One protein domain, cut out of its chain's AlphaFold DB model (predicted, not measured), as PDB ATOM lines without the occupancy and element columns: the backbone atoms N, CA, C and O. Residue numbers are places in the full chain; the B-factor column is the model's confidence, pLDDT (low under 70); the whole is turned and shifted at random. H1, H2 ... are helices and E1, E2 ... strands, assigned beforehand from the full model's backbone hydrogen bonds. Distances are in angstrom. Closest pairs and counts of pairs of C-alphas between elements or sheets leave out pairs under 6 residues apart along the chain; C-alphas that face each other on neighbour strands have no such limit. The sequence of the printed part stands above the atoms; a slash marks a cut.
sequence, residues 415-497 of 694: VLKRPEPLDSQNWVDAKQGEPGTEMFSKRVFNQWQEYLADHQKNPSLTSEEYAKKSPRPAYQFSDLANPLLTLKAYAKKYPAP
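AT A GLANCE: This is residues 415 to 497 of the 694 residues of an uncharacterized protein of Legionella massiliensis (UniProt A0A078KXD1). A small antiparallel sheet of three short strands makes one end of the domain, and the helix H1 leads away from it toward the other end, where the short helix H2 lies. In the middle H3 packs crosswise on residues 444 to 448 of H1, and a long loop, residues 470 to 486, runs back from H2 to H3. The printed part has 83 residues, with the named elements in the order E1, E2, E3, H1, H2, H3; the sheet's order is E2, E1, E3, and the class is mixed, helices and strands. It is only just compact, close to loose, with a radius of gyration of the C-alphas of 13.7 A, and its C-alphas span 40 by 27 by 20 A.

IN THESE COORDINATES: Find C-alpha 415 at (214.880, 268.516, 163.540); from there strand E1, residues 415 to 419, runs 13.4 A. Next come E2, residues 427 to 429, 7.0 A long, and E3, residues 438 to 441, 10.5 A long. Helix H1, residues 442 to 457, follows at once and runs 22.7 A to C-alpha 457 at (214.093, 252.945, 185.121). Read on to H2, residues 463 to 469, 10.5 A long, and then to H3, residues 487 to 493, which runs 9.9 A to C-alpha 493 at (209.147, 251.357, 163.160).

HOW THE PARTS SIT: Start at E1, the inner strand, whose pairing is staggered: residues 415 to 417 pair with E3 and residues 417 to 419 with E2. E1 and E2 form a hairpin, antiparallel at 134 degrees; look for N 428 and O 418, 2.9 A apart. E1 and E3 are antiparallel at 130 degrees, with N 415 and O 440 2.8 A apart and N 417 and O 438 also 2.8 A apart. H1 only grazes the sheet, with its residues 442 to 449. H3 only grazes it too, with its residues 487 to 491. H1 and H3 touch, with residues 444 to 448 of H1 alone; their closest C-alphas, those of Val 444 and Ala 491, are 6.2 A apart. Their lines stand about perpendicular, at 73 degrees. H2 is not on the sheet and touches no helix; it is only just apart from H1, at 8.4 A. In H1, H2 and H3 every O i to N i+4 pair is within hydrogen-bond range.

THE WHOLE: The two C-alphas farthest apart, those of Gly 433 and Ser 460, are 40.2 A apart. The printed part, residues 415 to 497, has no cut. The link from H2 to H3, 17 residues, is long. Check the B-factor column at residues 458 to 483: there pLDDT is under 70, against a mean of 75.1 for the printed part, and H2 has a mean of 55.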
ATOM      1  N   VAL A 415     213.678 268.027 162.858       93.75
ATOM      2  CA  VAL A 415     214.880 268.516 163.540       93.75
ATOM      3  C   VAL A 415     216.102 267.787 162.995       93.75
ATOM      4  O   VAL A 415     216.005 266.634 162.563       93.75
ATOM      5  N   LEU A 416     217.251 268.457 163.031       94.31
ATOM      6  CA  LEU A 416     218.537 267.883 162.650       94.31
ATOM      7  C   LEU A 416     219.245 267.335 163.891       94.31
ATOM      8  O   LEU A 416     219.384 268.038 164.890       94.31
ATOM      9  N   LYS A 417     219.679 266.076 163.829       94.88
ATOM     10  CA  LYS A 417     220.373 265.382 164.917       94.88
ATOM     11  C   LYS A 417     221.616 264.674 164.401       94.88
ATOM     12  O   LYS A 417     221.618 264.191 163.271       94.88
ATOM     13  N   ARG A 418     222.642 264.550 165.242       93.69
ATOM     14  CA  ARG A 418     223.830 263.724 164.972       93.69
ATOM     15  C   ARG A 418     224.243 262.932 166.217       93.69
ATOM     16  O   ARG A 418     224.004 263.417 167.326       93.69
ATOM     17  N   PRO A 419     224.852 261.747 166.063       91.31
ATOM     18  CA  PRO A 419     225.433 261.024 167.186       91.31
ATOM     19  C   PRO A 419     226.713 261.717 167.685       91.31
ATOM     20  O   PRO A 419     227.485 262.275 166.902       91.31
ATOM     21  N   GLU A 420     226.941 261.683 168.997       88.62
ATOM     22  CA  GLU A 420     228.129 262.234 169.648       88.62
ATOM     23  C   GLU A 420     228.656 261.283 170.744       88.62
ATOM     24  O   GLU A 420     227.989 261.117 171.772       88.62
ATOM     25  N   PRO A 421     229.820 260.619 170.558       85.88
ATOM     26  CA  PRO A 421     230.656 260.589 169.346       85.88
ATOM     27  C   PRO A 421     229.952 259.913 168.152       85.88
ATOM     28  O   PRO A 421     228.895 259.308 168.321       85.88
ATOM     29  N   LEU A 422     230.538 260.007 166.950       75.31
ATOM     30  CA  LEU A 422     230.085 259.242 165.780       75.31
ATOM     31  C   LEU A 422     229.913 257.761 166.184       75.31
ATOM     32  O   LEU A 422     230.760 257.216 166.884       75.31
ATOM     33  N   ASP A 423     228.773 257.168 165.820       75.75
ATOM     34  CA  ASP A 423     228.322 255.813 166.199       75.75
ATOM     35  C   ASP A 423     227.781 255.613 167.633       75.75
ATOM     36  O   ASP A 423     227.469 254.487 168.030       75.75
ATOM     37  N   SER A 424     227.574 256.681 168.410       81.44
ATOM     38  CA  SER A 424     226.915 256.590 169.721       81.44
ATOM     39  C   SER A 424     225.375 256.637 169.644       81.44
ATOM     40  O   SER A 424     224.777 257.049 168.651       81.44
ATOM     41  N   GLN A 425     224.704 256.237 170.735       79.88
ATOM     42  CA  GLN A 425     223.268 256.497 170.950       79.88
ATOM     43  C   GLN A 425     223.009 257.853 171.628       79.88
ATOM     44  O   GLN A 425     221.883 258.141 172.020       79.88
ATOM     45  N   ASN A 426     224.026 258.694 171.800       86.38
ATOM     46  CA  ASN A 426     223.852 260.029 172.354       86.38
ATOM     47  C   ASN A 426     223.670 261.017 171.201       86.38
ATOM     48  O   ASN A 426     224.628 261.374 170.522       86.38
ATOM     49  N   TRP A 427     222.424 261.413 170.952       92.25
ATOM     50  CA  TRP A 427     222.061 262.277 169.831       92.25
ATOM     51  C   TRP A 427     221.911 263.725 170.283       92.25
ATOM     52  O   TRP A 427     221.090 264.031 171.149       92.25
ATOM     53  N   VAL A 428     222.656 264.617 169.637       93.06
ATOM     54  CA  VAL A 428     222.655 266.060 169.901       93.06
ATOM     55  C   VAL A 428     222.093 266.833 168.711       93.06
ATOM     56  O   VAL A 428     221.950 266.279 167.617       93.06
ATOM     57  N   ASP A 429     221.733 268.099 168.929       93.69
ATOM     58  CA  ASP A 429     221.341 269.000 167.843       93.69
ATOM     59  C   ASP A 429     222.492 269.161 166.850       93.69
ATOM     60  O   ASP A 429     223.654 269.289 167.241       93.69
ATOM     61  N   ALA A 430     222.157 269.137 165.563       92.12
ATOM     62  CA  ALA A 430     223.130 269.218 164.487       92.12
ATOM     63  C   ALA A 430     222.859 270.412 163.578       92.12
ATOM     64  O   ALA A 430     221.711 270.817 163.384       92.12
ATOM     65  N   LYS A 431     223.917 270.932 162.960       88.94
ATOM     66  CA  LYS A 431     223.807 271.945 161.903       88.94
ATOM     67  C   LYS A 431     223.911 271.321 160.517       88.94
ATOM     68  O   LYS A 431     224.386 270.196 160.324       88.94
ATOM     69  N   GLN A 432     223.480 272.086 159.516       83.81
ATOM     70  CA  GLN A 432     223.719 271.736 158.121       83.81
ATOM     71  C   GLN A 432     225.229 271.605 157.858       83.81
ATOM     72  O   GLN A 432     226.005 272.485 158.222       83.81
ATOM     73  N   GLY A 433     225.625 270.509 157.207       81.12
ATOM     74  CA  GLY A 433     227.013 270.239 156.822       81.12
ATOM     75  C   GLY A 433     227.852 269.523 157.883       81.12
ATOM     76  O   GLY A 433     228.958 269.087 157.572       81.12
ATOM     77  N   GLU A 434     227.338 269.337 159.103       87.31
ATOM     78  CA  GLU A 434     228.029 268.525 160.109       87.31
ATOM     79  C   GLU A 434     228.028 267.027 159.711       87.31
ATOM     80  O   GLU A 434     227.037 266.519 159.166       87.31
ATOM     81  N   PRO A 435     229.134 266.293 159.946       84.62
ATOM     82  CA  PRO A 435     229.187 264.854 159.705       84.62
ATOM     83  C   PRO A 435     228.152 264.090 160.538       84.62
ATOM     84  O   PRO A 435     227.964 264.359 161.723       84.62
ATOM     85  N   GLY A 436     227.486 263.110 159.921       85.25
ATOM     86  CA  GLY A 436     226.474 262.288 160.594       85.25
ATOM     87  C   GLY A 436     225.133 262.989 160.850       85.25
ATOM     88  O   GLY A 436     224.282 262.408 161.521       85.25
ATOM     89  N   THR A 437     224.921 264.204 160.326       90.44
ATOM     90  CA  THR A 437     223.636 264.906 160.448       90.44
ATOM     91  C   THR A 437     222.520 264.164 159.726       90.44
ATOM     92  O   THR A 437     222.554 263.993 158.503       90.44
ATOM     93  N   GLU A 438     221.480 263.832 160.480       90.06
ATOM     94  CA  GLU A 438     220.250 263.193 160.033       90.06
ATOM     95  C   GLU A 438     219.019 263.974 160.480       90.06
ATOM     96  O   GLU A 438     219.071 264.817 161.374       90.06
ATOM     97  N   MET A 439     217.892 263.698 159.829       91.69
ATOM     98  CA  MET A 439     216.646 264.423 160.031       91.69
ATOM     99  C   MET A 439     215.594 263.508 160.653       91.69
ATOM    100  O   MET A 439     215.285 262.450 160.108       91.69
ATOM    101  N   PHE A 440     215.004 263.945 161.764       91.62
ATOM    102  CA  PHE A 440     213.957 263.213 162.479       91.62
ATOM    103  C   PHE A 440     212.782 264.131 162.798       91.62
ATOM    104  O   PHE A 440     212.963 265.329 162.978       91.62
ATOM    105  N   SER A 441     211.576 263.580 162.940       90.75
ATOM    106  CA  SER A 441     210.484 264.318 163.587       90.75
ATOM    107  C   SER A 441     210.830 264.541 165.060       90.75
ATOM    108  O   SER A 441     211.179 263.595 165.770       90.75
ATOM    109  N   LYS A 442     210.672 265.778 165.545       90.94
ATOM    110  CA  LYS A 442     210.870 266.150 166.953       90.94
ATOM    111  C   LYS A 442     210.026 265.284 167.885       90.94
ATOM    112  O   LYS A 442     210.488 264.879 168.944       90.94
ATOM    113  N   ARG A 443     208.799 264.941 167.475       89.06
ATOM    114  CA  ARG A 443     207.916 264.065 168.258       89.06
ATOM    115  C   ARG A 443     208.458 262.644 168.354       89.06
ATOM    116  O   ARG A 443     208.431 262.074 169.437       89.06
ATOM    117  N   VAL A 444     208.944 262.088 167.244       88.38
ATOM    118  CA  VAL A 444     209.556 260.748 167.227       88.38
ATOM    119  C   VAL A 444     210.809 260.728 168.099       88.38
ATOM    120  O   VAL A 444     210.989 259.804 168.885       88.38
ATOM    121  N   PHE A 445     211.636 261.771 168.005       92.25
ATOM    122  CA  PHE A 445     212.832 261.917 168.826       92.25
ATOM    123  C   PHE A 445     212.505 261.962 170.324       92.25
ATOM    124  O   PHE A 445     213.048 261.170 171.089       92.25
ATOM    125  N   ASN A 446     211.568 262.822 170.736       89.94
ATOM    126  CA  ASN A 446     211.168 262.938 172.141       89.94
ATOM    127  C   ASN A 446     210.587 261.619 172.680       89.94
ATOM    128  O   ASN A 446     210.938 261.196 173.775       89.94
ATOM    129  N   GLN A 447     209.758 260.929 171.889       85.12
ATOM    130  CA  GLN A 447     209.207 259.620 172.266       85.12
ATOM    131  C   GLN A 447     210.293 258.560 172.437       85.12
ATOM    132  O   GLN A 447     210.220 257.731 173.339       85.12
ATOM    133  N   TRP A 448     211.310 258.580 171.580       89.56
ATOM    134  CA  TRP A 448     212.446 257.681 171.714       89.56
ATOM    135  C   TRP A 448     213.262 257.979 172.982       89.56
ATOM    136  O   TRP A 448     213.666 257.050 173.678       89.56
ATOM    137  N   GLN A 449     213.450 259.253 173.342       88.56
ATOM    138  CA  GLN A 449     214.101 259.624 174.605       88.56
ATOM    139  C   GLN A 449     213.302 259.159 175.830       88.56
ATOM    140  O   GLN A 449     213.891 258.636 176.776       88.56
ATOM    141  N   GLU A 450     211.975 259.297 175.802       85.69
ATOM    142  CA  GLU A 450     211.081 258.765 176.840       85.69
ATOM    143  C   GLU A 450     211.208 257.240 176.941       85.69
ATOM    144  O   GLU A 450     211.440 256.722 178.030       85.69
ATOM    145  N   TYR A 451     211.174 256.533 175.804       82.06
ATOM    146  CA  TYR A 451     211.393 255.085 175.723       82.06
ATOM    147  C   TYR A 451     212.720 254.658 176.368       82.06
ATOM    148  O   TYR A 451     212.743 253.691 177.133       82.06
ATOM    149  N   LEU A 452     213.814 255.380 176.103       83.44
ATOM    150  CA  LEU A 452     215.119 255.100 176.708       83.44
ATOM    151  C   LEU A 452     215.121 255.337 178.222       83.44
ATOM    152  O   LEU A 452     215.615 254.493 178.971       83.44
ATOM    153  N   ALA A 453     214.574 256.466 178.678       82.62
ATOM    154  CA  ALA A 453     214.505 256.803 180.099       82.62
ATOM    155  C   ALA A 453     213.664 255.782 180.880       82.62
ATOM    156  O   ALA A 453     214.009 255.390 181.996       82.62
ATOM    157  N   ASP A 454     212.580 255.316 180.270       76.62
ATOM    158  CA  ASP A 454     211.691 254.313 180.831       76.62
ATOM    159  C   ASP A 454     212.344 252.927 180.905       76.62
ATOM    160  O   ASP A 454     212.188 252.252 181.927       76.62
ATOM    161  N   HIS A 455     213.119 252.524 179.887       74.00
ATOM    162  CA  HIS A 455     213.928 251.293 179.908       74.00
ATOM    163  C   HIS A 455     215.023 251.334 180.977       74.00
ATOM    164  O   HIS A 455     215.271 250.331 181.642       74.00
ATOM    165  N   GLN A 456     215.659 252.491 181.184       78.75
ATOM    166  CA  GLN A 456     216.651 252.660 182.251       78.75
ATOM    167  C   GLN A 456     216.029 252.520 183.646       78.75
ATOM    168  O   GLN A 456     216.656 251.963 184.544       78.75
ATOM    169  N   LYS A 457     214.799 253.012 183.834       78.75
ATOM    170  CA  LYS A 457     214.093 252.945 185.121       78.75
ATOM    171  C   LYS A 457     213.517 251.564 185.427       78.75
ATOM    172  O   LYS A 457     213.428 251.215 186.599       78.75
ATOM    173  N   ASN A 458     213.112 250.796 184.414       69.69
ATOM    174  CA  ASN A 458     212.454 249.500 184.604       69.69
ATOM    175  C   ASN A 458     212.985 248.431 183.623       69.69
ATOM    176  O   ASN A 458     212.261 248.017 182.718       69.69
ATOM    177  N   PRO A 459     214.215 247.920 183.813       66.44
ATOM    178  CA  PRO A 459     214.864 247.008 182.859       66.44
ATOM    179  C   PRO A 459     214.135 245.671 182.650       66.44
ATOM    180  O   PRO A 459     214.437 244.945 181.710       66.44
ATOM    181  N   SER A 460     213.217 245.322 183.558       62.09
ATOM    182  CA  SER A 460     212.480 244.056 183.582       62.09
ATOM    183  C   SER A 460     211.115 244.103 182.891       62.09
ATOM    184  O   SER A 460     210.469 243.063 182.803       62.09
ATOM    185  N   LEU A 461     210.638 245.280 182.465       58.03
ATOM    186  CA  LEU A 461     209.356 245.389 181.765       58.03
ATOM    187  C   LEU A 461     209.497 244.867 180.335       58.03
ATOM    188  O   LEU A 461     210.410 245.242 179.599       58.03
ATOM    189  N   THR A 462     208.562 244.016 179.937       59.41
ATOM    190  CA  THR A 462     208.473 243.522 178.563       59.41
ATOM    191  C   THR A 462     208.015 244.637 177.618       59.41
ATOM    192  O   THR A 462     207.321 245.582 178.006       59.41
ATOM    193  N   SER A 463     208.364 244.522 176.335       52.19
ATOM    194  CA  SER A 463     207.957 245.448 175.264       52.19
ATOM    195  C   SER A 463     206.431 245.657 175.211       52.19
ATOM    196  O   SER A 463     205.956 246.743 174.877       52.19
ATOM    197  N   GLU A 464     205.663 244.632 175.587       54.00
ATOM    198  CA  GLU A 464     204.196 244.632 175.640       54.00
ATOM    199  C   GLU A 464     203.637 245.442 176.823       54.00
ATOM    200  O   GLU A 464     202.585 246.077 176.710       54.00
ATOM    201  N   GLU A 465     204.342 245.478 177.954       59.19
ATOM    202  CA  GLU A 465     203.938 246.254 179.132       59.19
ATOM    203  C   GLU A 465     204.198 247.756 178.953       59.19
ATOM    204  O   GLU A 465     203.417 248.580 179.441       59.19
ATOM    205  N   TYR A 466     205.228 248.129 178.188       57.75
ATOM    206  CA  TYR A 466     205.463 249.521 177.786       57.75
ATOM    207  C   TYR A 466     204.396 250.044 176.823       57.75
ATOM    208  O   TYR A 466     203.908 251.165 176.989       57.75
ATOM    209  N   ALA A 467     203.973 249.221 175.860       53.06
ATOM    210  CA  ALA A 467     202.931 249.583 174.902       53.06
ATOM    211  C   ALA A 467     201.585 249.902 175.578       53.06
ATOM    212  O   ALA A 467     200.860 250.779 175.117       53.06
ATOM    213  N   LYS A 468     201.270 249.244 176.705       55.38
ATOM    214  CA  LYS A 468     200.042 249.487 177.487       55.38
ATOM    215  C   LYS A 468     200.073 250.762 178.335       55.38
ATOM    216  O   LYS A 468     199.013 251.300 178.639       55.38
ATOM    217  N   LYS A 469     201.255 251.235 178.749       52.38
ATOM    218  CA  LYS A 469     201.408 252.463 179.558       52.38
ATOM    219  C   LYS A 469     201.517 253.732 178.714       52.38
ATOM    220  O   LYS A 469     201.266 254.822 179.224       52.38
ATOM    221  N   SER A 470     201.886 253.605 177.443       48.19
ATOM    222  CA  SER A 470     202.009 254.744 176.538       48.19
ATOM    223  C   SER A 470     200.627 255.153 175.990       48.19
ATOM    224  O   SER A 470     199.836 254.283 175.630       48.19
ATOM    225  N   PRO A 471     200.288 256.454 175.898       39.75
ATOM    226  CA  PRO A 471     198.935 256.934 175.583       39.75
ATOM    227  C   PRO A 471     198.522 256.785 174.098       39.75
ATOM    228  O   PRO A 471     197.911 257.690 173.524       39.75
ATOM    229  N   ARG A 472     198.862 255.678 173.420       50.66
ATOM    230  CA  ARG A 472     198.579 255.478 171.984       50.66
ATOM    231  C   ARG A 472     198.110 254.059 171.624       50.66
ATOM    232  O   ARG A 472     198.341 253.135 172.392       50.66
ATOM    233  N   PRO A 473     197.392 253.914 170.483       38.22
ATOM    234  CA  PRO A 473     196.576 252.743 170.186       38.22
ATOM    235  C   PRO A 473     197.434 251.488 170.084       38.22
ATOM    236  O   PRO A 473     198.544 251.541 169.557       38.22
ATOM    237  N   ALA A 474     196.884 250.380 170.578       36.12
ATOM    238  CA  ALA A 474     197.480 249.054 170.589       36.12
ATOM    239  C   ALA A 474     197.869 248.592 169.171       36.12
ATOM    240  O   ALA A 474     197.096 247.933 168.482       36.12
ATOM    241  N   TYR A 475     199.073 248.941 168.725       42.06
ATOM    242  CA  TYR A 475     199.737 248.241 167.632       42.06
ATOM    243  C   TYR A 475     200.317 246.945 168.197       42.06
ATOM    244  O   TYR A 475     200.841 246.939 169.304       42.06
ATOM    245  N   GLN A 476     200.170 245.832 167.482       40.06
ATOM    246  CA  GLN A 476     200.607 244.512 167.938       40.06
ATOM    247  C   GLN A 476     202.143 244.474 168.050       40.06
ATOM    248  O   GLN A 476     202.854 244.565 167.052       40.06
ATOM    249  N   PHE A 477     202.659 244.373 169.277       50.53
ATOM    250  CA  PHE A 477     204.086 244.234 169.585       50.53
ATOM    251  C   PHE A 477     204.435 242.754 169.800       50.53
ATOM    252  O   PHE A 477     204.814 242.381 170.900       50.53
ATOM    253  N   SER A 478     204.293 241.895 168.788       41.75
ATOM    254  CA  SER A 478     204.549 240.453 168.967       41.75
ATOM    255  C   SER A 478     206.001 240.009 168.735       41.75
ATOM    256  O   SER A 478     206.334 238.882 169.070       41.75
ATOM    257  N   ASP A 479     206.890 240.875 168.231       40.66
ATOM    258  CA  ASP A 479     208.247 240.463 167.828       40.66
ATOM    259  C   ASP A 479     209.352 241.340 168.438       40.66
ATOM    260  O   ASP A 479     209.909 242.193 167.747       40.66
ATOM    261  N   LEU A 480     209.696 241.172 169.721       46.03
ATOM    262  CA  LEU A 480     210.949 241.711 170.283       46.03
ATOM    263  C   LEU A 480     211.427 240.897 171.501       46.03
ATOM    264  O   LEU A 480     211.121 241.227 172.641       46.03
ATOM    265  N   ALA A 481     212.272 239.898 171.255       47.03
ATOM    266  CA  ALA A 481     213.361 239.555 172.164       47.03
ATOM    267  C   ALA A 481     214.628 240.217 171.596       47.03
ATOM    268  O   ALA A 481     215.274 239.598 170.760       47.03
ATOM    269  N   ASN A 482     214.920 241.503 171.875       50.81
ATOM    270  CA  ASN A 482     216.112 242.167 171.304       50.81
ATOM    271  C   ASN A 482     216.441 243.570 171.887       50.81
ATOM    272  O   ASN A 482     215.569 244.191 172.494       50.81
ATOM    273  N   PRO A 483     217.695 244.057 171.717       61.78
ATOM    274  CA  PRO A 483     218.302 245.201 172.413       61.78
ATOM    275  C   PRO A 483     217.632 246.549 172.124       61.78
ATOM    276  O   PRO A 483     216.888 246.695 171.154       61.78
ATOM    277  N   LEU A 484     217.942 247.545 172.970       71.44
ATOM    278  CA  LEU A 484     217.496 248.939 172.848       71.44
ATOM    279  C   LEU A 484     217.500 249.400 171.383       71.44
ATOM    280  O   LEU A 484     218.546 249.428 170.729       71.44
ATOM    281  N   LEU A 485     216.322 249.773 170.876       82.38
ATOM    282  CA  LEU A 485     216.185 250.279 169.515       82.38
ATOM    283  C   LEU A 485     217.010 251.557 169.351       82.38
ATOM    284  O   LEU A 485     216.851 252.518 170.106       82.38
ATOM    285  N   THR A 486     217.845 251.587 168.315       88.25
ATOM    286  CA  THR A 486     218.507 252.822 167.885       88.25
ATOM    287  C   THR A 486     217.461 253.841 167.427       88.25
ATOM    288  O   THR A 486     216.392 253.447 166.952       88.25
ATOM    289  N   LEU A 487     217.758 255.144 167.501       88.62
ATOM    290  CA  LEU A 487     216.828 256.187 167.036       88.62
ATOM    291  C   LEU A 487     216.349 255.939 165.593       88.62
ATOM    292  O   LEU A 487     215.162 256.073 165.302       88.62
ATOM    293  N   LYS A 488     217.245 255.500 164.697       88.75
ATOM    294  CA  LYS A 488     216.901 255.165 163.304       88.75
ATOM    295  C   LYS A 488     215.904 254.011 163.211       88.75
ATOM    296  O   LYS A 488     214.926 254.095 162.470       88.75
ATOM    297  N   ALA A 489     216.144 252.932 163.960       87.94
ATOM    298  CA  ALA A 489     215.254 251.775 163.985       87.94
ATOM    299  C   ALA A 489     213.890 252.139 164.590       87.94
ATOM    300  O   ALA A 489     212.855 251.744 164.054       87.94
ATOM    301  N   TYR A 490     213.889 252.949 165.654       88.31
ATOM    302  CA  TYR A 490     212.678 253.459 166.284       88.31
ATOM    303  C   TYR A 490     211.861 254.323 165.316       88.31
ATOM    304  O   TYR A 490     210.677 254.062 165.116       88.31
ATOM    305  N   ALA A 491     212.489 255.292 164.645       87.94
ATOM    306  CA  ALA A 491     211.818 256.180 163.697       87.94
ATOM    307  C   ALA A 491     211.234 255.440 162.485       87.94
ATOM    308  O   ALA A 491     210.150 255.785 162.018       87.94
ATOM    309  N   LYS A 492     211.920 254.396 162.000       87.56
ATOM    310  CA  LYS A 492     211.414 253.532 160.923       87.56
ATOM    311  C   LYS A 492     210.208 252.701 161.368       87.56
ATOM    312  O   LYS A 492     209.292 252.499 160.578       87.56
ATOM    313  N   LYS A 493     210.219 252.200 162.608       83.19
ATOM    314  CA  LYS A 493     209.147 251.357 163.160       83.19
ATOM    315  C   LYS A 493     207.918 252.170 163.582       83.19
ATOM    316  O   LYS A 493     206.801 251.689 163.429       83.19
ATOM    317  N   TYR A 494     208.117 253.395 164.070       81.88
ATOM    318  CA  TYR A 494     207.058 254.279 164.568       81.88
ATOM    319  C   TYR A 494     207.097 255.647 163.866       81.88
ATOM    320  O   TYR A 494     207.440 256.659 164.488       81.88
ATOM    321  N   PRO A 495     206.754 255.711 162.565       78.00
ATOM    322  CA  PRO A 495     206.694 256.979 161.855       78.00
ATOM    323  C   PRO A 495     205.606 257.880 162.458       78.00
ATOM    324  O   PRO A 495     204.503 257.432 162.780       78.00
ATOM    325  N   ALA A 496     205.897 259.174 162.605       76.50
ATOM    326  CA  ALA A 496     204.886 260.137 163.025       76.50
ATOM    327  C   ALA A 496     204.048 260.597 161.820       76.50
ATOM    328  O   ALA A 496     204.621 261.002 160.808       76.50
ATOM    329  N   PRO A 497     202.706 260.610 161.925       73.69
ATOM    330  CA  PRO A 497     201.860 261.189 160.888       73.69
ATOM    331  C   PRO A 497     202.046 262.709 160.825       73.69
ATOM    332  O   PRO A 497     202.380 263.342 161.837       73.69
TER     333      PRO A 497